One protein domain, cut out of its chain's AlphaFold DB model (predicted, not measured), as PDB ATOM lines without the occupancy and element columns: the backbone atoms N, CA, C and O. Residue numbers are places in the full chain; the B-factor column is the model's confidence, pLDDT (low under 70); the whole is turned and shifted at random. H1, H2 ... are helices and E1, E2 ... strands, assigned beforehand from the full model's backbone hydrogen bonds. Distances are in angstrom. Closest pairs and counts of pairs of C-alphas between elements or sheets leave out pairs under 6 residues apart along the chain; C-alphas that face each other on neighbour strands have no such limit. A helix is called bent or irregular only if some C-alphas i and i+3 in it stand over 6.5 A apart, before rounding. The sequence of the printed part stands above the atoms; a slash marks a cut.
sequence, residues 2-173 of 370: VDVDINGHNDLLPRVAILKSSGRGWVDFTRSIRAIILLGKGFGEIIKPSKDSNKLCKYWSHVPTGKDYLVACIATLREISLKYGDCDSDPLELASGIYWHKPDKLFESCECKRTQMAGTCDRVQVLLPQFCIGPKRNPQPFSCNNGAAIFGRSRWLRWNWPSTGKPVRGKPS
ATOM      1  N   VAL A   2     416.357 229.187 467.673       40.16
ATOM      2  CA  VAL A   2     416.707 230.480 467.059       40.16
ATOM      3  C   VAL A   2     416.515 231.597 468.080       40.16
ATOM      4  O   VAL A   2     415.484 231.638 468.746       40.16
ATOM      5  N   ASP A   3     417.522 232.449 468.201       49.59
ATOM      6  CA  ASP A   3     417.649 233.555 469.147       49.59
ATOM      7  C   ASP A   3     417.792 234.889 468.383       49.59
ATOM      8  O   ASP A   3     418.282 234.913 467.250       49.59
ATOM      9  N   VAL A   4     417.300 235.979 468.981       47.50
ATOM     10  CA  VAL A   4     417.101 237.290 468.339       47.50
ATOM     11  C   VAL A   4     417.618 238.390 469.267       47.50
ATOM     12  O   VAL A   4     417.073 238.615 470.346       47.50
ATOM     13  N   ASP A   5     418.667 239.090 468.834       51.22
ATOM     14  CA  ASP A   5     419.339 240.140 469.610       51.22
ATOM     15  C   ASP A   5     418.543 241.456 469.565       51.22
ATOM     16  O   ASP A   5     418.374 242.049 468.503       51.22
ATOM     17  N   ILE A   6     418.050 241.938 470.710       53.53
ATOM     18  CA  ILE A   6     417.290 243.199 470.798       53.53
ATOM     19  C   ILE A   6     418.235 244.350 471.180       53.53
ATOM     20  O   ILE A   6     418.102 244.967 472.234       53.53
ATOM     21  N   ASN A   7     419.200 244.646 470.307       52.84
ATOM     22  CA  ASN A   7     420.028 245.853 470.378       52.84
ATOM     23  C   ASN A   7     419.999 246.567 469.024       52.84
ATOM     24  O   ASN A   7     420.617 246.117 468.062       52.84
ATOM     25  N   GLY A   8     419.274 247.688 468.960       52.66
ATOM     26  CA  GLY A   8     418.859 248.374 467.727       52.66
ATOM     27  C   GLY A   8     419.947 249.096 466.921       52.66
ATOM     28  O   GLY A   8     419.674 250.166 466.390       52.66
ATOM     29  N   HIS A   9     421.159 248.543 466.839       56.72
ATOM     30  CA  HIS A   9     422.233 249.048 465.975       56.72
ATOM     31  C   HIS A   9     423.043 247.972 465.237       56.72
ATOM     32  O   HIS A   9     423.914 248.334 464.452       56.72
ATOM     33  N   ASN A  10     422.755 246.683 465.437       54.09
ATOM     34  CA  ASN A  10     423.367 245.595 464.673       54.09
ATOM     35  C   ASN A  10     422.279 244.777 463.974       54.09
ATOM     36  O   ASN A  10     421.177 244.639 464.511       54.09
ATOM     37  N   ASP A  11     422.598 244.223 462.804       57.16
ATOM     38  CA  ASP A  11     421.697 243.331 462.076       57.16
ATOM     39  C   ASP A  11     421.204 242.190 462.973       57.16
ATOM     40  O   ASP A  11     421.965 241.625 463.766       57.16
ATOM     41  N   LEU A  12     419.921 241.841 462.832       59.88
ATOM     42  CA  LEU A  12     419.257 240.776 463.590       59.88
ATOM     43  C   LEU A  12     419.737 239.394 463.122       59.88
ATOM     44  O   LEU A  12     418.985 238.625 462.523       59.88
ATOM     45  N   LEU A  13     421.006 239.084 463.380       61.41
ATOM     46  CA  LEU A  13     421.608 237.802 463.052       61.41
ATOM     47  C   LEU A  13     420.966 236.700 463.908       61.41
ATOM     48  O   LEU A  13     421.030 236.781 465.141       61.41
ATOM     49  N   PRO A  14     420.378 235.657 463.290       60.91
ATOM     50  CA  PRO A  14     419.832 234.518 464.015       60.91
ATOM     51  C   PRO A  14     420.937 233.826 464.814       60.91
ATOM     52  O   PRO A  14     421.810 233.162 464.254       60.91
ATOM     53  N   ARG A  15     420.908 233.957 466.140       67.00
ATOM     54  CA  ARG A  15     421.813 233.215 467.022       67.00
ATOM     55  C   ARG A  15     421.246 231.807 467.225       67.00
ATOM     56  O   ARG A  15     420.030 231.615 467.249       67.00
ATOM     57  N   VAL A  16     422.110 230.800 467.367       75.00
ATOM     58  CA  VAL A  16     421.682 229.419 467.632       75.00
ATOM     59  C   VAL A  16     422.364 228.886 468.879       75.00
ATOM     60  O   VAL A  16     423.583 228.771 468.931       75.00
ATOM     61  N   ALA A  17     421.561 228.508 469.872       80.31
ATOM     62  CA  ALA A  17     422.033 227.734 471.012       80.31
ATOM     63  C   ALA A  17     421.844 226.233 470.757       80.31
ATOM     64  O   ALA A  17     420.765 225.775 470.354       80.31
ATOM     65  N   ILE A  18     422.903 225.474 471.028       83.88
ATOM     66  CA  ILE A  18     422.919 224.014 471.010       83.88
ATOM     67  C   ILE A  18     422.855 223.541 472.460       83.88
ATOM     68  O   ILE A  18     423.738 223.850 473.252       83.88
ATOM     69  N   LEU A  19     421.808 222.789 472.798       85.50
ATOM     70  CA  LEU A  19     421.667 222.186 474.121       85.50
ATOM     71  C   LEU A  19     422.464 220.882 474.193       85.50
ATOM     72  O   LEU A  19     422.316 220.000 473.335       85.50
ATOM     73  N   LYS A  20     423.235 220.724 475.266       85.50
ATOM     74  CA  LYS A  20     423.841 219.452 475.667       85.50
ATOM     75  C   LYS A  20     422.764 218.396 475.899       85.50
ATOM     76  O   LYS A  20     421.598 218.705 476.164       85.50
ATOM     77  N   SER A  21     423.151 217.120 475.875       79.56
ATOM     78  CA  SER A  21     422.254 216.004 476.215       79.56
ATOM     79  C   SER A  21     421.597 216.153 477.601       79.56
ATOM     80  O   SER A  21     420.482 215.665 477.796       79.56
ATOM     81  N   SER A  22     422.201 216.911 478.528       78.56
ATOM     82  CA  SER A  22     421.620 217.258 479.834       78.56
ATOM     83  C   SER A  22     420.376 218.161 479.779       78.56
ATOM     84  O   SER A  22     419.494 218.010 480.628       78.56
ATOM     85  N   GLY A  23     420.290 219.064 478.794       83.81
ATOM     86  CA  GLY A  23     419.183 220.014 478.619       83.81
ATOM     87  C   GLY A  23     418.071 219.537 477.681       83.81
ATOM     88  O   GLY A  23     416.965 220.070 477.698       83.81
ATOM     89  N   ARG A  24     418.305 218.489 476.882       88.25
ATOM     90  CA  ARG A  24     417.303 217.991 475.916       88.25
ATOM     91  C   ARG A  24     416.003 217.500 476.582       88.25
ATOM     92  O   ARG A  24     414.944 217.584 475.966       88.25
ATOM     93  N   GLY A  25     416.059 217.069 477.847       87.88
ATOM     94  CA  GLY A  25     414.925 216.479 478.576       87.88
ATOM     95  C   GLY A  25     413.734 217.398 478.876       87.88
ATOM     96  O   GLY A  25     412.654 216.898 479.176       87.88
ATOM     97  N   TRP A  26     413.880 218.722 478.770       92.81
ATOM     98  CA  TRP A  26     412.760 219.667 478.914       92.81
ATOM     99  C   TRP A  26     412.290 220.271 477.580       92.81
ATOM    100  O   TRP A  26     411.298 221.000 477.546       92.81
ATOM    101  N   VAL A  27     412.953 219.968 476.460       92.19
ATOM    102  CA  VAL A  27     412.631 220.594 475.168       92.19
ATOM    103  C   VAL A  27     411.224 220.209 474.708       92.19
ATOM    104  O   VAL A  27     410.455 221.074 474.288       92.19
ATOM    105  N   ASP A  28     410.833 218.944 474.855       91.19
ATOM    106  CA  ASP A  28     409.496 218.486 474.455       91.19
ATOM    107  C   ASP A  28     408.377 219.105 475.307       91.19
ATOM    108  O   ASP A  28     407.309 219.408 474.779       91.19
ATOM    109  N   PHE A  29     408.653 219.418 476.579       94.50
ATOM    110  CA  PHE A  29     407.763 220.213 477.431       94.50
ATOM    111  C   PHE A  29     407.585 221.643 476.904       94.50
ATOM    112  O   PHE A  29     406.460 222.117 476.766       94.50
ATOM    113  N   THR A  30     408.673 222.330 476.537       94.31
ATOM    114  CA  THR A  30     408.555 223.685 475.961       94.31
ATOM    115  C   THR A  30     407.796 223.685 474.629       94.31
ATOM    116  O   THR A  30     407.014 224.599 474.364       94.31
ATOM    117  N   ARG A  31     407.939 222.623 473.823       92.56
ATOM    118  CA  ARG A  31     407.175 222.423 472.582       92.56
ATOM    119  C   ARG A  31     405.693 222.149 472.843       92.56
ATOM    120  O   ARG A  31     404.857 222.747 472.167       92.56
ATOM    121  N   SER A  32     405.351 221.286 473.806       94.06
ATOM    122  CA  SER A  32     403.957 220.907 474.087       94.06
ATOM    123  C   SER A  32     403.115 222.093 474.571       94.06
ATOM    124  O   SER A  32     401.965 222.236 474.156       94.06
ATOM    125  N   ILE A  33     403.707 223.002 475.354       95.62
ATOM    126  CA  ILE A  33     403.051 224.244 475.808       95.62
ATOM    127  C   ILE A  33     403.162 225.402 474.799       95.62
ATOM    128  O   ILE A  33     402.568 226.462 475.008       95.62
ATOM    129  N   ARG A  34     403.892 225.197 473.690       94.31
ATOM    130  CA  ARG A  34     404.245 226.205 472.671       94.31
ATOM    131  C   ARG A  34     404.937 227.442 473.259       94.31
ATOM    132  O   ARG A  34     404.629 228.570 472.876       94.31
ATOM    133  N   ALA A  35     405.857 227.236 474.199       92.38
ATOM    134  CA  ALA A  35     406.653 228.316 474.765       92.38
ATOM    135  C   ALA A  35     407.605 228.893 473.710       92.38
ATOM    136  O   ALA A  35     408.397 228.168 473.106       92.38
ATOM    137  N   ILE A  36     407.558 230.213 473.537       88.38
ATOM    138  CA  ILE A  36     408.640 230.964 472.902       88.38
ATOM    139  C   ILE A  36     409.736 231.096 473.955       88.38
ATOM    140  O   ILE A  36     409.472 231.557 475.065       88.38
ATOM    141  N   ILE A  37     410.948 230.668 473.622       84.56
ATOM    142  CA  ILE A  37     412.088 230.748 474.530       84.56
ATOM    143  C   ILE A  37     412.983 231.880 474.043       84.56
ATOM    144  O   ILE A  37     413.517 231.814 472.938       84.56
ATOM    145  N   LEU A  38     413.135 232.901 474.877       84.12
ATOM    146  CA  LEU A  38     414.068 233.997 474.656       84.12
ATOM    147  C   LEU A  38     415.375 233.660 475.370       84.12
ATOM    148  O   LEU A  38     415.353 233.242 476.531       84.12
ATOM    149  N   LEU A  39     416.499 233.816 474.677       80.62
ATOM    150  CA  LEU A  39     417.823 233.666 475.262       80.62
ATOM    151  C   LEU A  39     418.444 235.040 475.503       80.62
ATOM    152  O   LEU A  39     418.015 236.058 474.968       80.62
ATOM    153  N   GLY A  40     419.456 235.067 476.360       80.06
ATOM    154  CA  GLY A  40     420.240 236.264 476.590       80.06
ATOM    155  C   GLY A  40     421.213 236.092 477.746       80.06
ATOM    156  O   GLY A  40     421.192 235.102 478.477       80.06
ATOM    157  N   LYS A  41     422.109 237.067 477.884       82.25
ATOM    158  CA  LYS A  41     423.274 237.021 478.774       82.25
ATOM    159  C   LYS A  41     423.249 238.179 479.768       82.25
ATOM    160  O   LYS A  41     422.678 239.225 479.487       82.25
ATOM    161  N   GLY A  42     423.901 238.005 480.916       81.00
ATOM    162  CA  GLY A  42     424.074 239.074 481.910       81.00
ATOM    163  C   GLY A  42     422.923 239.264 482.907       81.00
ATOM    164  O   GLY A  42     423.072 240.056 483.828       81.00
ATOM    165  N   PHE A  43     421.828 238.503 482.810       81.94
ATOM    166  CA  PHE A  43     420.713 238.553 483.775       81.94
ATOM    167  C   PHE A  43     421.077 238.090 485.199       81.94
ATOM    168  O   PHE A  43     420.317 238.318 486.138       81.94
ATOM    169  N   GLY A  44     422.220 237.419 485.364       84.31
ATOM    170  CA  GLY A  44     422.627 236.827 486.632       84.31
ATOM    171  C   GLY A  44     421.643 235.754 487.102       84.31
ATOM    172  O   GLY A  44     421.192 234.910 486.330       84.31
ATOM    173  N   GLU A  45     421.319 235.782 488.389       85.00
ATOM    174  CA  GLU A  45     420.468 234.790 489.045       85.00
ATOM    175  C   GLU A  45     419.042 235.317 489.224       85.00
ATOM    176  O   GLU A  45     418.726 235.958 490.228       85.00
ATOM    177  N   ILE A  46     418.183 235.026 488.244       88.88
ATOM    178  CA  ILE A  46     416.770 235.441 488.229       88.88
ATOM    179  C   ILE A  46     415.965 234.737 489.338       88.88
ATOM    180  O   ILE A  46     415.100 235.343 489.965       88.88
ATOM    181  N   ILE A  47     416.257 233.459 489.600       89.38
ATOM    182  CA  ILE A  47     415.584 232.638 490.615       89.38
ATOM    183  C   ILE A  47     416.590 232.307 491.719       89.38
ATOM    184  O   ILE A  47     417.638 231.721 491.452       89.38
ATOM    185  N   LYS A  48     416.258 232.668 492.965       89.94
ATOM    186  CA  LYS A  48     417.094 232.453 494.158       89.94
ATOM    187  C   LYS A  48     416.295 231.801 495.290       89.94
ATOM    188  O   LYS A  48     415.101 232.076 495.410       89.94
ATOM    189  N   PRO A  49     416.927 230.992 496.159       88.56
ATOM    190  CA  PRO A  49     416.294 230.523 497.389       88.56
ATOM    191  C   PRO A  49     415.907 231.696 498.307       88.56
ATOM    192  O   PRO A  49     416.685 232.633 498.489       88.56
ATOM    193  N   SER A  50     414.717 231.638 498.917       86.94
ATOM    194  CA  SER A  50     414.304 232.609 499.946       86.94
ATOM    195  C   SER A  50     415.147 232.474 501.225       86.94
ATOM    196  O   SER A  50     415.725 231.417 501.483       86.94
ATOM    197  N   LYS A  51     415.165 233.510 502.074       84.25
ATOM    198  CA  LYS A  51     415.818 233.471 503.399       84.25
ATOM    199  C   LYS A  51     415.275 232.339 504.278       84.25
ATOM    200  O   LYS A  51     416.048 231.676 504.960       84.25
ATOM    201  N   ASP A  52     413.973 232.081 504.180       84.50
ATOM    202  CA  ASP A  52     413.255 231.048 504.941       84.50
ATOM    203  C   ASP A  52     413.235 229.683 504.224       84.50
ATOM    204  O   ASP A  52     412.472 228.786 504.584       84.50
ATOM    205  N   SER A  53     414.039 229.515 503.168       84.94
ATOM    206  CA  SER A  53     414.114 228.253 502.430       84.94
ATOM    207  C   SER A  53     414.847 227.155 503.211       84.94
ATOM    208  O   SER A  53     415.691 227.401 504.077       84.94
ATOM    209  N   ASN A  54     414.533 225.901 502.876       86.44
ATOM    210  CA  ASN A  54     415.233 224.744 503.425       86.44
ATOM    211  C   ASN A  54     416.733 224.805 503.111       86.44
ATOM    212  O   ASN A  54     417.142 225.192 502.019       86.44
ATOM    213  N   LYS A  55     417.569 224.388 504.069       86.81
ATOM    214  CA  LYS A  55     419.029 224.543 503.978       86.81
ATOM    215  C   LYS A  55     419.588 223.694 502.831       86.81
ATOM    216  O   LYS A  55     419.696 222.473 502.956       86.81
ATOM    217  N   LEU A  56     419.952 224.351 501.729       88.25
ATOM    218  CA  LEU A  56     420.611 223.745 500.571       88.25
ATOM    219  C   LEU A  56     422.113 223.537 500.842       88.25
ATOM    220  O   LEU A  56     422.692 224.132 501.752       88.25
ATOM    221  N   CYS A  57     422.753 222.652 500.078       87.56
ATOM    222  CA  CYS A  57     424.204 222.454 500.132       87.56
ATOM    223  C   CYS A  57     424.916 223.451 499.203       87.56
ATOM    224  O   CYS A  57     424.290 223.994 498.300       87.56
ATOM    225  N   LYS A  58     426.233 223.638 499.370       86.94
ATOM    226  CA  LYS A  58     427.038 224.587 498.571       86.94
ATOM    227  C   LYS A  58     426.898 224.406 497.048       86.94
ATOM    228  O   LYS A  58     426.992 225.379 496.317       86.94
ATOM    229  N   TYR A  59     426.663 223.182 496.570       87.50
ATOM    230  CA  TYR A  59     426.465 222.907 495.141       87.50
ATOM    231  C   TYR A  59     425.093 223.370 494.613       87.50
ATOM    232  O   TYR A  59     424.976 223.714 493.445       87.50
ATOM    233  N   TRP A  60     424.070 223.398 495.473       89.75
ATOM    234  CA  TRP A  60     422.694 223.781 495.132       89.75
ATOM    235  C   TRP A  60     422.264 225.119 495.756       89.75
ATOM    236  O   TRP A  60     421.082 225.444 495.719       89.75
ATOM    237  N   SER A  61     423.175 225.910 496.342       88.00
ATOM    238  CA  SER A  61     422.836 227.266 496.813       88.00
ATOM    239  C   SER A  61     422.510 228.214 495.654       88.00
ATOM    240  O   SER A  61     421.774 229.178 495.842       88.00
ATOM    241  N   HIS A  62     423.012 227.882 494.464       88.12
ATOM    242  CA  HIS A  62     422.712 228.496 493.176       88.12
ATOM    243  C   HIS A  62     422.394 227.381 492.169       88.12
ATOM    244  O   HIS A  62     422.693 226.208 492.412       88.12
ATOM    245  N   VAL A  63     421.793 227.728 491.032       89.75
ATOM    246  CA  VAL A  63     421.577 226.777 489.932       89.75
ATOM    247  C   VAL A  63     422.923 226.545 489.226       89.75
ATOM    248  O   VAL A  63     423.520 227.525 488.778       89.75
ATOM    249  N   PRO A  64     423.425 225.301 489.095       88.69
ATOM    250  CA  PRO A  64     424.700 225.050 488.427       88.69
ATOM    251  C   PRO A  64     424.667 225.479 486.956       88.69
ATOM    252  O   PRO A  64     423.763 225.106 486.204       88.69
ATOM    253  N   THR A  65     425.670 226.250 486.541       88.12
ATOM    254  CA  THR A  65     425.815 226.763 485.174       88.12
ATOM    255  C   THR A  65     426.373 225.701 484.217       88.12
ATOM    256  O   THR A  65     426.924 224.683 484.636       88.12
ATOM    257  N   GLY A  66     426.206 225.903 482.903       85.94
ATOM    258  CA  GLY A  66     426.791 225.037 481.864       85.94
ATOM    259  C   GLY A  66     426.204 223.619 481.751       85.94
ATOM    260  O   GLY A  66     426.808 222.764 481.096       85.94
ATOM    261  N   LYS A  67     425.056 223.366 482.399       86.75
ATOM    262  CA  LYS A  67     424.315 222.090 482.392       86.75
ATOM    263  C   LYS A  67     422.929 222.160 481.743       86.75
ATOM    264  O   LYS A  67     422.223 221.153 481.722       86.75
ATOM    265  N   ASP A  68     422.577 223.310 481.172       90.56
ATOM    266  CA  ASP A  68     421.354 223.537 480.394       90.56
ATOM    267  C   ASP A  68     420.065 223.157 481.140       90.56
ATOM    268  O   ASP A  68     419.138 222.587 480.566       90.56
ATOM    269  N   TYR A  69     419.998 223.449 482.442       92.94
ATOM    270  CA  TYR A  69     418.796 223.219 483.239       92.94
ATOM    271  C   TYR A  69     417.710 224.257 482.943       92.94
ATOM    272  O   TYR A  69     417.980 225.456 482.890       92.94
ATOM    273  N   LEU A  70     416.461 223.801 482.855       94.19
ATOM    274  CA  LEU A  70     415.287 224.671 482.904       94.19
ATOM    275  C   LEU A  70     414.891 224.876 484.368       94.19
ATOM    276  O   LEU A  70     414.731 223.902 485.099       94.19
ATOM    277  N   VAL A  71     414.689 226.119 484.799       94.69
ATOM    278  CA  VAL A  71     414.229 226.430 486.161       94.69
ATOM    279  C   VAL A  71     412.933 227.220 486.088       94.69
ATOM    280  O   VAL A  71     412.842 228.191 485.343       94.69
ATOM    281  N   ALA A  72     411.928 226.796 486.853       94.81
ATOM    282  CA  ALA A  72     410.605 227.409 486.847       94.81
ATOM    283  C   ALA A  72     410.014 227.489 488.259       94.81
ATOM    284  O   ALA A  72     410.138 226.557 489.058       94.81
ATOM    285  N   CYS A  73     409.340 228.600 488.556       94.62
ATOM    286  CA  CYS A  73     408.598 228.792 489.798       94.62
ATOM    287  C   CYS A  73     407.394 227.840 489.870       94.62
ATOM    288  O   CYS A  73     406.746 227.564 488.857       94.62
ATOM    289  N   ILE A  74     407.047 227.371 491.071       94.56
ATOM    290  CA  ILE A  74     405.920 226.445 491.260       94.56
ATOM    291  C   ILE A  74     404.585 227.062 490.853       94.56
ATOM    292  O   ILE A  74     403.779 226.368 490.237       94.56
ATOM    293  N   ALA A  75     404.368 228.352 491.128       94.38
ATOM    294  CA  ALA A  75     403.191 229.076 490.647       94.38
ATOM    295  C   ALA A  75     403.029 228.955 489.116       94.38
ATOM    296  O   ALA A  75     401.994 228.498 488.637       94.38
ATOM    297  N   THR A  76     404.093 229.228 488.355       95.06
ATOM    298  CA  THR A  76     404.103 229.119 486.887       95.06
ATOM    299  C   THR A  76     403.868 227.684 486.408       95.06
ATOM    300  O   THR A  76     403.106 227.461 485.473       95.06
ATOM    301  N   LEU A  77     404.474 226.684 487.056       95.50
ATOM    302  CA  LEU A  77     404.249 225.271 486.712       95.50
ATOM    303  C   LEU A  77     402.809 224.824 486.996       95.50
ATOM    304  O   LEU A  77     402.266 224.005 486.255       95.50
ATOM    305  N   ARG A  78     402.179 225.376 488.038       95.00
ATOM    306  CA  ARG A  78     400.774 225.127 488.376       95.00
ATOM    307  C   ARG A  78     399.839 225.715 487.324       95.00
ATOM    308  O   ARG A  78     398.948 225.016 486.858       95.00
ATOM    309  N   GLU A  79     400.074 226.959 486.909       95.25
ATOM    310  CA  GLU A  79     399.340 227.608 485.812       95.25
ATOM    311  C   GLU A  79     399.494 226.848 484.486       95.25
ATOM    312  O   GLU A  79     398.518 226.662 483.760       95.25
ATOM    313  N   ILE A  80     400.704 226.364 484.189       96.00
ATOM    314  CA  ILE A  80     400.975 225.540 483.008       96.00
ATOM    315  C   ILE A  80     400.200 224.216 483.077       96.00
ATOM    316  O   ILE A  80     399.491 223.895 482.122       96.00
ATOM    317  N   SER A  81     400.257 223.494 484.200       95.25
ATOM    318  CA  SER A  81     399.527 222.230 484.393       95.25
ATOM    319  C   SER A  81     398.011 222.419 484.270       95.25
ATOM    320  O   SER A  81     397.380 221.714 483.490       95.25
ATOM    321  N   LEU A  82     397.442 223.454 484.902       94.75
ATOM    322  CA  LEU A  82     396.016 223.810 484.793       94.75
ATOM    323  C   LEU A  82     395.555 224.140 483.361       94.75
ATOM    324  O   LEU A  82     394.365 224.039 483.058       94.75
ATOM    325  N   LYS A  83     396.468 224.588 482.490       96.75
ATOM    326  CA  LYS A  83     396.156 225.048 481.129       96.75
ATOM    327  C   LYS A  83     396.472 224.023 480.037       96.75
ATOM    328  O   LYS A  83     395.816 224.039 478.995       96.75
ATOM    329  N   TYR A  84     397.487 223.185 480.241       96.75
ATOM    330  CA  TYR A  84     398.049 222.312 479.206       96.75
ATOM    331  C   TYR A  84     398.146 220.833 479.604       96.75
ATOM    332  O   TYR A  84     398.426 220.024 478.719       96.75
ATOM    333  N   GLY A  85     397.960 220.483 480.880       94.50
ATOM    334  CA  GLY A  85     398.055 219.121 481.414       94.50
ATOM    335  C   GLY A  85     396.882 218.796 482.344       94.50
ATOM    336  O   GLY A  85     395.749 219.193 482.073       94.50
ATOM    337  N   ASP A  86     397.163 218.081 483.431       91.69
ATOM    338  CA  ASP A  86     396.192 217.694 484.457       91.69
ATOM    339  C   ASP A  86     396.873 217.714 485.834       91.69
ATOM    340  O   ASP A  86     397.742 216.889 486.122       91.69
ATOM    341  N   CYS A  87     396.488 218.658 486.697       87.31
ATOM    342  CA  CYS A  87     397.085 218.811 488.024       87.31
ATOM    343  C   CYS A  87     396.620 217.771 489.054       87.31
ATOM    344  O   CYS A  87     397.265 217.647 490.097       87.31
ATOM    345  N   ASP A  88     395.535 217.047 488.766       86.94
ATOM    346  CA  ASP A  88     394.922 216.056 489.659       86.94
ATOM    347  C   ASP A  88     395.318 214.612 489.277       86.94
ATOM    348  O   ASP A  88     394.963 213.651 489.967       86.94
ATOM    349  N   SER A  89     396.080 214.454 488.190       88.12
ATOM    350  CA  SER A  89     396.587 213.174 487.686       88.12
ATOM    351  C   SER A  89     397.696 212.555 488.557       88.12
ATOM    352  O   SER A  89     398.517 213.240 489.174       88.12
ATOM    353  N   ASP A  90     397.749 211.218 488.581       84.81
ATOM    354  CA  ASP A  90     398.817 210.433 489.214       84.81
ATOM    355  C   ASP A  90     399.389 209.419 488.199       84.81
ATOM    356  O   ASP A  90     398.772 208.373 487.972       84.81
ATOM    357  N   PRO A  91     400.555 209.684 487.572       86.56
ATOM    358  CA  PRO A  91     401.485 210.788 487.835       86.56
ATOM    359  C   PRO A  91     401.028 212.157 487.328       86.56
ATOM    360  O   PRO A  91     400.302 212.241 486.348       86.56
ATOM    361  N   LEU A  92     401.568 213.209 487.953       91.06
ATOM    362  CA  LEU A  92     401.295 214.608 487.628       91.06
ATOM    363  C   LEU A  92     401.697 214.971 486.188       91.06
ATOM    364  O   LEU A  92     402.886 215.013 485.854       91.06
ATOM    365  N   GLU A  93     400.705 215.325 485.378       93.50
ATOM    366  CA  GLU A  93     400.844 215.815 484.009       93.50
ATOM    367  C   GLU A  93     400.998 217.348 483.977       93.50
ATOM    368  O   GLU A  93     400.066 218.116 484.235       93.50
ATOM    369  N   LEU A  94     402.200 217.829 483.639       94.50
ATOM    370  CA  LEU A  94     402.458 219.269 483.492       94.50
ATOM    371  C   LEU A  94     401.974 219.816 482.148       94.50
ATOM    372  O   LEU A  94     401.614 220.985 482.049       94.50
ATOM    373  N   ALA A  95     402.005 218.993 481.107       95.62
ATOM    374  CA  ALA A  95     401.512 219.327 479.781       95.62
ATOM    375  C   ALA A  95     401.166 218.037 479.036       95.62
ATOM    376  O   ALA A  95     401.701 216.995 479.388       95.62
ATOM    377  N   SER A  96     400.342 218.117 477.990       92.81
ATOM    378  CA  SER A  96     399.833 216.955 477.252       92.81
ATOM    379  C   SER A  96     400.913 215.906 476.934       92.81
ATOM    380  O   SER A  96     401.818 216.153 476.132       92.81
ATOM    381  N   GLY A  97     400.814 214.742 477.583       91.69
ATOM    382  CA  GLY A  97     401.733 213.611 477.451       91.69
ATOM    383  C   GLY A  97     403.096 213.763 478.145       91.69
ATOM    384  O   GLY A  97     403.981 212.949 477.882       91.69
ATOM    385  N   ILE A  98     403.283 214.777 478.997       93.62
ATOM    386  CA  ILE A  98     404.529 215.123 479.699       93.62
ATOM    387  C   ILE A  98     404.304 215.132 481.219       93.62
ATOM    388  O   ILE A  98     403.665 216.027 481.780       93.62
ATOM    389  N   TYR A  99     404.921 214.163 481.890       92.94
ATOM    390  CA  TYR A  99     404.742 213.874 483.310       92.94
ATOM    391  C   TYR A  99     405.970 214.281 484.116       92.94
ATOM    392  O   TYR A  99     407.111 214.075 483.693       92.94
ATOM    393  N   TRP A 100     405.748 214.866 485.291       93.00
ATOM    394  CA  TRP A 100     406.820 215.291 486.186       93.00
ATOM    395  C   TRP A 100     407.161 214.181 487.179       93.00
ATOM    396  O   TRP A 100     406.334 213.761 487.986       93.00
ATOM    397  N   HIS A 101     408.425 213.756 487.165       89.25
ATOM    398  CA  HIS A 101     408.992 212.823 488.129       89.25
ATOM    399  C   HIS A 101     410.008 213.474 489.070       89.25
ATOM    400  O   HIS A 101     410.851 214.282 488.666       89.25
ATOM    401  N   LYS A 102     409.944 213.052 490.334       89.56
ATOM    402  CA  LYS A 102     410.821 213.447 491.439       89.56
ATOM    403  C   LYS A 102     411.827 212.327 491.727       89.56
ATOM    404  O   LYS A 102     411.492 211.382 492.440       89.56
ATOM    405  N   PRO A 103     413.049 212.380 491.178       84.62
ATOM    406  CA  PRO A 103     413.980 211.264 491.286       84.62
ATOM    407  C   PRO A 103     414.615 211.140 492.678       84.62
ATOM    408  O   PRO A 103     414.835 210.015 493.118       84.62
ATOM    409  N   ASP A 104     414.865 212.257 493.365       85.88
ATOM    410  CA  ASP A 104     415.450 212.337 494.714       85.88
ATOM    411  C   ASP A 104     414.796 213.491 495.495       85.88
ATOM    412  O   ASP A 104     413.616 213.397 495.846       85.88
ATOM    413  N   LYS A 105     415.500 214.605 495.725       88.06
ATOM    414  CA  LYS A 105     415.009 215.720 496.542       88.06
ATOM    415  C   LYS A 105     414.441 216.823 495.658       88.06
ATOM    416  O   LYS A 105     414.982 217.144 494.605       88.06
ATOM    417  N   LEU A 106     413.343 217.422 496.103       90.00
ATOM    418  CA  LEU A 106     412.760 218.625 495.517       90.00
ATOM    419  C   LEU A 106     412.895 219.766 496.530       90.00
ATOM    420  O   LEU A 106     413.793 220.596 496.390       90.00
ATOM    421  N   PHE A 107     412.106 219.742 497.608       90.75
ATOM    422  CA  PHE A 107     412.080 220.797 498.634       90.75
ATOM    423  C   PHE A 107     412.701 220.413 499.975       90.75
ATOM    424  O   PHE A 107     412.857 221.277 500.830       90.75
ATOM    425  N   GLU A 108     413.083 219.153 500.168       89.88
ATOM    426  CA  GLU A 108     413.673 218.634 501.406       89.88
ATOM    427  C   GLU A 108     414.957 219.392 501.796       89.88
ATOM    428  O   GLU A 108     415.599 220.021 500.955       89.88
ATOM    429  N   SER A 109     415.399 219.317 503.052       88.19
ATOM    430  CA  SER A 109     416.711 219.868 503.441       88.19
ATOM    431  C   SER A 109     417.883 219.023 502.910       88.19
ATOM    432  O   SER A 109     417.764 217.814 502.708       88.19
ATOM    433  N   CYS A 110     419.042 219.650 502.671       86.31
ATOM    434  CA  CYS A 110     420.269 218.925 502.332       86.31
ATOM    435  C   CYS A 110     420.933 218.310 503.574       86.31
ATOM    436  O   CYS A 110     421.176 218.986 504.573       86.31
ATOM    437  N   GLU A 111     421.354 217.052 503.444       82.56
ATOM    438  CA  GLU A 111     422.076 216.289 504.477       82.56
ATOM    439  C   GLU A 111     423.594 216.240 504.222       82.56
ATOM    440  O   GLU A 111     424.332 215.580 504.949       82.56
ATOM    441  N   CYS A 112     424.085 216.976 503.215       79.94
ATOM    442  CA  CYS A 112     425.478 217.013 502.734       79.94
ATOM    443  C   CYS A 112     426.494 217.629 503.726       79.94
ATOM    444  O   CYS A 112     427.463 218.254 503.312       79.94
ATOM    445  N   LYS A 113     426.250 217.521 505.035       64.94
ATOM    446  CA  LYS A 113     427.071 218.088 506.115       64.94
ATOM    447  C   LYS A 113     428.039 217.083 506.747       64.94
ATOM    448  O   LYS A 113     428.787 217.466 507.636       64.94
ATOM    449  N   ARG A 114     427.981 215.804 506.351       54.03
ATOM    450  CA  ARG A 114     428.755 214.708 506.971       54.03
ATOM    451  C   ARG A 114     429.630 213.900 506.015       54.03
ATOM    452  O   ARG A 114     430.519 213.201 506.481       54.03
ATOM    453  N   THR A 115     429.412 213.991 504.707       47.12
ATOM    454  CA  THR A 115     430.196 213.269 503.701       47.12
ATOM    455  C   THR A 115     430.839 214.265 502.745       47.12
ATOM    456  O   THR A 115     430.160 215.118 502.180       47.12
ATOM    457  N   GLN A 116     432.153 214.144 502.538       45.78
ATOM    458  CA  GLN A 116     432.918 214.980 501.596       45.78
ATOM    459  C   GLN A 116     432.539 214.723 500.120       45.78
ATOM    460  O   GLN A 116     433.016 215.410 499.220       45.78
ATOM    461  N   MET A 117     431.651 213.759 499.859       51.41
ATOM    462  CA  MET A 117     431.167 213.417 498.525       51.41
ATOM    463  C   MET A 117     430.168 214.458 498.007       51.41
ATOM    464  O   MET A 117     428.949 214.343 498.171       51.41
ATOM    465  N   ALA A 118     430.703 215.465 497.318       52.69
ATOM    466  CA  ALA A 118     429.943 216.363 496.458       52.69
ATOM    467  C   ALA A 118     429.288 215.574 495.304       52.69
ATOM    468  O   ALA A 118     429.854 215.418 494.226       52.69
ATOM    469  N   GLY A 119     428.083 215.046 495.535       60.72
ATOM    470  CA  GLY A 119     427.348 214.309 494.502       60.72
ATOM    471  C   GLY A 119     426.113 213.525 494.945       60.72
ATOM    472  O   GLY A 119     425.374 213.076 494.075       60.72
ATOM    473  N   THR A 120     425.864 213.370 496.251       73.44
ATOM    474  CA  THR A 120     424.743 212.566 496.782       73.44
ATOM    475  C   THR A 120     423.397 213.289 496.850       73.44
ATOM    476  O   THR A 120     422.382 212.637 497.061       73.44
ATOM    477  N   CYS A 121     423.357 214.616 496.698       85.62
ATOM    478  CA  CYS A 121     422.101 215.361 496.622       85.62
ATOM    479  C   CYS A 121     421.836 215.774 495.182       85.62
ATOM    480  O   CYS A 121     422.592 216.568 494.617       85.62
ATOM    481  N   ASP A 122     420.734 215.284 494.625       88.50
ATOM    482  CA  ASP A 122     420.239 215.698 493.321       88.50
ATOM    483  C   ASP A 122     418.927 216.472 493.495       88.50
ATOM    484  O   ASP A 122     418.006 216.023 494.181       88.50
ATOM    485  N   ARG A 123     418.865 217.666 492.900       91.00
ATOM    486  CA  ARG A 123     417.661 218.510 492.850       91.00
ATOM    487  C   ARG A 123     417.007 218.506 491.477       91.00
ATOM    488  O   ARG A 123     415.910 219.047 491.335       91.00
ATOM    489  N   VAL A 124     417.653 217.903 490.480       92.81
ATOM    490  CA  VAL A 124     417.143 217.857 489.115       92.81
ATOM    491  C   VAL A 124     415.942 216.927 489.066       92.81
ATOM    492  O   VAL A 124     416.024 215.745 489.382       92.81
ATOM    493  N   GLN A 125     414.811 217.482 488.665       93.38
ATOM    494  CA  GLN A 125     413.590 216.766 488.355       93.38
ATOM    495  C   GLN A 125     413.601 216.351 486.881       93.38
ATOM    496  O   GLN A 125     414.258 216.987 486.053       93.38
ATOM    497  N   VAL A 126     412.848 215.310 486.532       92.00
ATOM    498  CA  VAL A 126     412.802 214.804 485.152       92.00
ATOM    499  C   VAL A 126     411.382 214.901 484.611       92.00
ATOM    500  O   VAL A 126     410.427 214.548 485.301       92.00
ATOM    501  N   LEU A 127     411.255 215.374 483.373       93.06
ATOM    502  CA  LEU A 127     410.009 215.369 482.611       93.06
ATOM    503  C   LEU A 127     410.038 214.171 481.666       93.06
ATOM    504  O   LEU A 127     411.019 214.005 480.951       93.06
ATOM    505  N   LEU A 128     409.018 213.314 481.675       90.62
ATOM    506  CA  LEU A 128     409.000 212.084 480.879       90.62
ATOM    507  C   LEU A 128     407.666 211.871 480.160       90.62
ATOM    508  O   LEU A 128     406.621 212.238 480.691       90.62
ATOM    509  N   PRO A 129     407.668 211.209 478.990       88.38
ATOM    510  CA  PRO A 129     406.455 210.667 478.392       88.38
ATOM    511  C   PRO A 129     405.848 209.513 479.207       88.38
ATOM    512  O   PRO A 129     406.582 208.757 479.846       88.38
ATOM    513  N   GLN A 130     404.534 209.286 479.069       82.19
ATOM    514  CA  GLN A 130     403.785 208.221 479.768       82.19
ATOM    515  C   GLN A 130     404.469 206.835 479.703       82.19
ATOM    516  O   GLN A 130     404.540 206.106 480.687       82.19
ATOM    517  N   PHE A 131     405.025 206.456 478.548       78.38
ATOM    518  CA  PHE A 131     405.648 205.135 478.365       78.38
ATOM    519  C   PHE A 131     406.971 204.940 479.136       78.38
ATOM    520  O   PHE A 131     407.504 203.834 479.160       78.38
ATOM    521  N   CYS A 132     407.523 205.992 479.747       77.88
ATOM    522  CA  CYS A 132     408.742 205.934 480.558       77.88
ATOM    523  C   CYS A 132     408.472 205.778 482.065       77.88
ATOM    524  O   CYS A 132     409.422 205.696 482.850       77.88
ATOM    525  N   ILE A 133     407.202 205.759 482.485       69.12
ATOM    526  CA  ILE A 133     406.818 205.726 483.899       69.12
ATOM    527  C   ILE A 133     407.204 204.381 484.528       69.12
ATOM    528  O   ILE A 133     406.737 203.318 484.127       69.12
ATOM    529  N   GLY A 134     408.062 204.446 485.547       67.62
ATOM    530  CA  GLY A 134     408.318 203.347 486.480       67.62
ATOM    531  C   GLY A 134     407.455 203.453 487.747       67.62
ATOM    532  O   GLY A 134     406.602 204.336 487.837       67.62
ATOM    533  N   PRO A 135     407.683 202.595 488.761       59.72
ATOM    534  CA  PRO A 135     406.969 202.678 490.033       59.72
ATOM    535  C   PRO A 135     407.078 204.080 490.655       59.72
ATOM    536  O   PRO A 135     408.163 204.661 490.748       59.72
ATOM    537  N   LYS A 136     405.906 204.603 491.032       59.91
ATOM    538  CA  LYS A 136     405.578 206.007 491.325       59.91
ATOM    539  C   LYS A 136     406.688 206.790 492.040       59.91
ATOM    540  O   LYS A 136     407.005 206.539 493.200       59.91
ATOM    541  N   ARG A 137     407.197 207.825 491.367       65.94
ATOM    542  CA  ARG A 137     408.036 208.889 491.946       65.94
ATOM    543  C   ARG A 137     407.494 210.241 491.511       65.94
ATOM    544  O   ARG A 137     408.094 210.938 490.696       65.94
ATOM    545  N   ASN A 138     406.318 210.569 492.025       73.50
ATOM    546  CA  ASN A 138     405.546 211.725 491.590       73.50
ATOM    547  C   ASN A 138     405.698 212.822 492.655       73.50
ATOM    548  O   ASN A 138     405.600 212.526 493.850       73.50
ATOM    549  N   PRO A 139     406.023 214.066 492.274       77.81
ATOM    550  CA  PRO A 139     406.128 215.159 493.225       77.81
ATOM    551  C   PRO A 139     404.743 215.515 493.776       77.81
ATOM    552  O   PRO A 139     403.718 215.257 493.152       77.81
ATOM    553  N   GLN A 140     404.729 216.217 494.908       77.44
ATOM    554  CA  GLN A 140     403.557 216.935 495.421       77.44
ATOM    555  C   GLN A 140     403.884 218.441 495.470       77.44
ATOM    556  O   GLN A 140     404.000 219.027 496.552       77.44
ATOM    557  N   PRO A 141     404.174 219.071 494.311       74.06
ATOM    558  CA  PRO A 141     404.980 220.288 494.256       74.06
ATOM    559  C   PRO A 141     404.169 221.547 494.565       74.06
ATOM    560  O   PRO A 141     404.686 222.476 495.178       74.06
ATOM    561  N   PHE A 142     402.885 221.562 494.195       82.06
ATOM    562  CA  PHE A 142     401.986 222.715 494.316       82.06
ATOM    563  C   PHE A 142     401.581 223.052 495.761       82.06
ATOM    564  O   PHE A 142     400.857 224.018 495.989       82.06
ATOM    565  N   SER A 143     402.077 222.287 496.739       81.31
ATOM    566  CA  SER A 143     402.047 222.641 498.160       81.31
ATOM    567  C   SER A 143     402.969 223.825 498.494       81.31
ATOM    568  O   SER A 143     402.712 224.552 499.450       81.31
ATOM    569  N   CYS A 144     404.019 224.064 497.695       83.31
ATOM    570  CA  CYS A 144     405.008 225.119 497.913       83.31
ATOM    571  C   CYS A 144     404.955 226.175 496.793       83.31
ATOM    572  O   CYS A 144     405.838 226.230 495.940       83.31
ATOM    573  N   ASN A 145     403.924 227.033 496.790       84.31
ATOM    574  CA  ASN A 145     403.725 228.065 495.752       84.31
ATOM    575  C   ASN A 145     404.967 228.957 495.511       84.31
ATOM    576  O   ASN A 145     405.235 229.324 494.368       84.31
ATOM    577  N   ASN A 146     405.732 229.268 496.566       88.88
ATOM    578  CA  ASN A 146     406.915 230.139 496.515       88.88
ATOM    579  C   ASN A 146     408.227 229.372 496.232       88.88
ATOM    580  O   ASN A 146     409.313 229.934 496.365       88.88
ATOM    581  N   GLY A 147     408.147 228.083 495.892       91.62
ATOM    582  CA  GLY A 147     409.295 227.280 495.482       91.62
ATOM    583  C   GLY A 147     409.642 227.440 493.998       91.62
ATOM    584  O   GLY A 147     408.891 228.019 493.210       91.62
ATOM    585  N   ALA A 148     410.751 226.822 493.597       94.19
ATOM    586  CA  ALA A 148     411.104 226.597 492.199       94.19
ATOM    587  C   ALA A 148     411.575 225.150 491.994       94.19
ATOM    588  O   ALA A 148     412.135 224.541 492.906       94.19
ATOM    589  N   ALA A 149     411.351 224.612 490.799       94.75
ATOM    590  CA  ALA A 149     411.848 223.310 490.371       94.75
ATOM    591  C   ALA A 149     412.906 223.473 489.272       94.75
ATOM    592  O   ALA A 149     412.832 224.394 488.457       94.75
ATOM    593  N   ILE A 150     413.881 222.564 489.264       95.00
ATOM    594  CA  ILE A 150     414.988 222.500 488.304       95.00
ATOM    595  C   ILE A 150     414.779 221.238 487.466       95.00
ATOM    596  O   ILE A 150     414.638 220.164 488.040       95.00
ATOM    597  N   PHE A 151     414.772 221.342 486.139       94.75
ATOM    598  CA  PHE A 151     414.529 220.236 485.210       94.75
ATOM    599  C   PHE A 151     415.723 219.976 484.292       94.75
ATOM    600  O   PHE A 151     416.358 220.908 483.795       94.75
ATOM    601  N   GLY A 152     415.991 218.698 484.023       92.94
ATOM    602  CA  GLY A 152     417.055 218.241 483.131       92.94
ATOM    603  C   GLY A 152     417.442 216.789 483.411       92.94
ATOM    604  O   GLY A 152     416.618 215.984 483.847       92.94
ATOM    605  N   ARG A 153     418.710 216.446 483.181       89.00
ATOM    606  CA  ARG A 153     419.257 215.104 483.439       89.00
ATOM    607  C   ARG A 153     419.564 214.881 484.927       89.00
ATOM    608  O   ARG A 153     420.484 215.485 485.471       89.00
ATOM    609  N   SER A 154     418.817 213.975 485.560       87.81
ATOM    610  CA  SER A 154     419.076 213.499 486.927       87.81
ATOM    611  C   SER A 154     420.135 212.391 486.962       87.81
ATOM    612  O   SER A 154     420.216 211.553 486.061       87.81
ATOM    613  N   ARG A 155     420.903 212.337 488.057       83.19
ATOM    614  CA  ARG A 155     421.892 211.278 488.343       83.19
ATOM    615  C   ARG A 155     421.236 209.945 488.716       83.19
ATOM    616  O   ARG A 155     421.783 208.876 488.425       83.19
ATOM    617  N   TRP A 156     420.066 210.018 489.351       82.31
ATOM    618  CA  TRP A 156     419.311 208.869 489.857       82.31
ATOM    619  C   TRP A 156     418.349 208.289 488.825       82.31
ATOM    620  O   TRP A 156     418.173 207.074 488.763       82.31
ATOM    621  N   LEU A 157     417.736 209.140 487.997       83.00
ATOM    622  CA  LEU A 157     416.808 208.715 486.951       83.00
ATOM    623  C   LEU A 157     417.432 208.957 485.573       83.00
ATOM    624  O   LEU A 157     417.147 209.942 484.893       83.00
ATOM    625  N   ARG A 158     418.319 208.029 485.194       82.56
ATOM    626  CA  ARG A 158     419.180 208.094 484.003       82.56
ATOM    627  C   ARG A 158     418.405 207.853 482.702       82.56
ATOM    628  O   ARG A 158     418.533 206.801 482.075       82.56
ATOM    629  N   TRP A 159     417.606 208.832 482.294       85.25
ATOM    630  CA  TRP A 159     417.080 208.924 480.934       85.25
ATOM    631  C   TRP A 159     417.969 209.833 480.089       85.25
ATOM    632  O   TRP A 159     418.344 210.927 480.509       85.25
ATOM    633  N   ASN A 160     418.297 209.360 478.893       83.12
ATOM    634  CA  ASN A 160     419.048 210.090 477.886       83.12
ATOM    635  C   ASN A 160     418.074 210.507 476.780       83.12
ATOM    636  O   ASN A 160     417.355 209.660 476.243       83.12
ATOM    637  N   TRP A 161     418.070 211.790 476.421       86.94
ATOM    638  CA  TRP A 161     417.367 212.272 475.235       86.94
ATOM    639  C   TRP A 161     418.343 212.315 474.059       86.94
ATOM    640  O   TRP A 161     419.277 213.122 474.098       86.94
ATOM    641  N   PRO A 162     418.157 211.474 473.026       82.62
ATOM    642  CA  PRO A 162     418.909 211.613 471.785       82.62
ATOM    643  C   PRO A 162     418.580 212.944 471.089       82.62
ATOM    644  O   PRO A 162     417.622 213.640 471.431       82.62
ATOM    645  N   SER A 163     419.367 213.304 470.074       77.62
ATOM    646  CA  SER A 163     419.063 214.442 469.194       77.62
ATOM    647  C   SER A 163     417.740 214.265 468.438       77.62
ATOM    648  O   SER A 163     417.049 215.252 468.179       77.62
ATOM    649  N   THR A 164     417.369 213.019 468.134       76.06
ATOM    650  CA  THR A 164     416.125 212.617 467.470       76.06
ATOM    651  C   THR A 164     415.552 211.346 468.105       76.06
ATOM    652  O   THR A 164     416.283 210.412 468.426       76.06
ATOM    653  N   GLY A 165     414.226 211.280 468.262       82.12
ATOM    654  CA  GLY A 165     413.524 210.085 468.750       82.12
ATOM    655  C   GLY A 165     413.053 210.165 470.205       82.12
ATOM    656  O   GLY A 165     412.872 211.243 470.762       82.12
ATOM    657  N   LYS A 166     412.777 208.998 470.798       85.50
ATOM    658  CA  LYS A 166     412.231 208.857 472.159       85.50
ATOM    659  C   LYS A 166     413.359 208.794 473.205       85.50
ATOM    660  O   LYS A 166     414.430 208.285 472.879       85.50
ATOM    661  N   PRO A 167     413.132 209.234 474.459       86.38
ATOM    662  CA  PRO A 167     414.084 209.029 475.550       86.38
ATOM    663  C   PRO A 167     414.404 207.544 475.774       86.38
ATOM    664  O   PRO A 167     413.524 206.685 475.719       86.38
ATOM    665  N   VAL A 168     415.675 207.260 476.066       87.44
ATOM    666  CA  VAL A 168     416.216 205.908 476.277       87.44
ATOM    667  C   VAL A 168     416.847 205.821 477.666       87.44
ATOM    668  O   VAL A 168     417.503 206.759 478.118       87.44
ATOM    669  N   ARG A 169     416.659 204.700 478.372       84.38
ATOM    670  CA  ARG A 169     417.268 204.488 479.693       84.38
ATOM    671  C   ARG A 169     418.763 204.184 479.540       84.38
ATOM    672  O   ARG A 169     419.133 203.232 478.859       84.38
ATOM    673  N   GLY A 170     419.613 204.984 480.180       76.50
ATOM    674  CA  GLY A 170     421.066 204.817 480.162       76.50
ATOM    675  C   GLY A 170     421.553 203.674 481.060       76.50
ATOM    676  O   GLY A 170     420.941 203.375 482.088       76.50
ATOM    677  N   LYS A 171     422.681 203.054 480.687       69.88
ATOM    678  CA  LYS A 171     423.377 202.055 481.516       69.88
ATOM    679  C   LYS A 171     424.135 202.716 482.687       69.88
ATOM    680  O   LYS A 171     424.494 203.894 482.601       69.88
ATOM    681  N   PRO A 172     424.400 201.986 483.785       53.88
ATOM    682  CA  PRO A 172     425.177 202.490 484.914       53.88
ATOM    683  C   PRO A 172     426.706 202.364 484.717       53.88
ATOM    684  O   PRO A 172     427.364 201.663 485.474       53.88
ATOM    685  N   SER A 173     427.270 203.084 483.744       50.59
ATOM    686  CA  SER A 173     428.719 203.352 483.609       50.59
ATOM    687  C   SER A 173     428.913 204.625 482.765       50.59
ATOM    688  O   SER A 173     428.294 204.779 481.718       50.59
TER     689      SER A 173
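AT A GLANCE: This is residues 2 to 173 of the 370 residues of an uncharacterized protein of Lachnellula cervina (UniProt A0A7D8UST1). There is little regular structure: mostly long loops, built on a small curled sheet of five short strands, with H1 packed on it and H2 beside its edge strand E2. The 172 printed residues hold, in order, H1, E1, H2, E2, E3, E4, E5; the sheet runs E1 E5 E4 E3 E2, mixed, and the class is mixed, with only 41 residues in named elements. It is compact, radius of gyration of the C-alphas 16.9 A, spanning 53 by 37 by 36 A.

IN THESE COORDINATES: Find C-alpha 24 at (417.303, 217.991, 475.916); H1 runs from there to 32, irregular, with C-alphas 25 and 28 7.1 A apart. Then come E1, 70 to 73; H2, 74 to 84, 15.0 A; E2, 93 to 95; E3, 98 to 101; E4, 124 to 129, 16.8 A; and E5, 148 to 151, ending at (414.529, 220.236, 485.210).

HOW THE PARTS SIT: Antiparallel E1 and E5 have N 70 and O 151 within hydrogen-bond range, 3.0 A. H1 is on the sheet, its closest C-alphas to E4 Trp 26 and Leu 127, 6.3 A.

THE WHOLE: The printed part has no cut; residues 2 to 15 are among those under pLDDT 70.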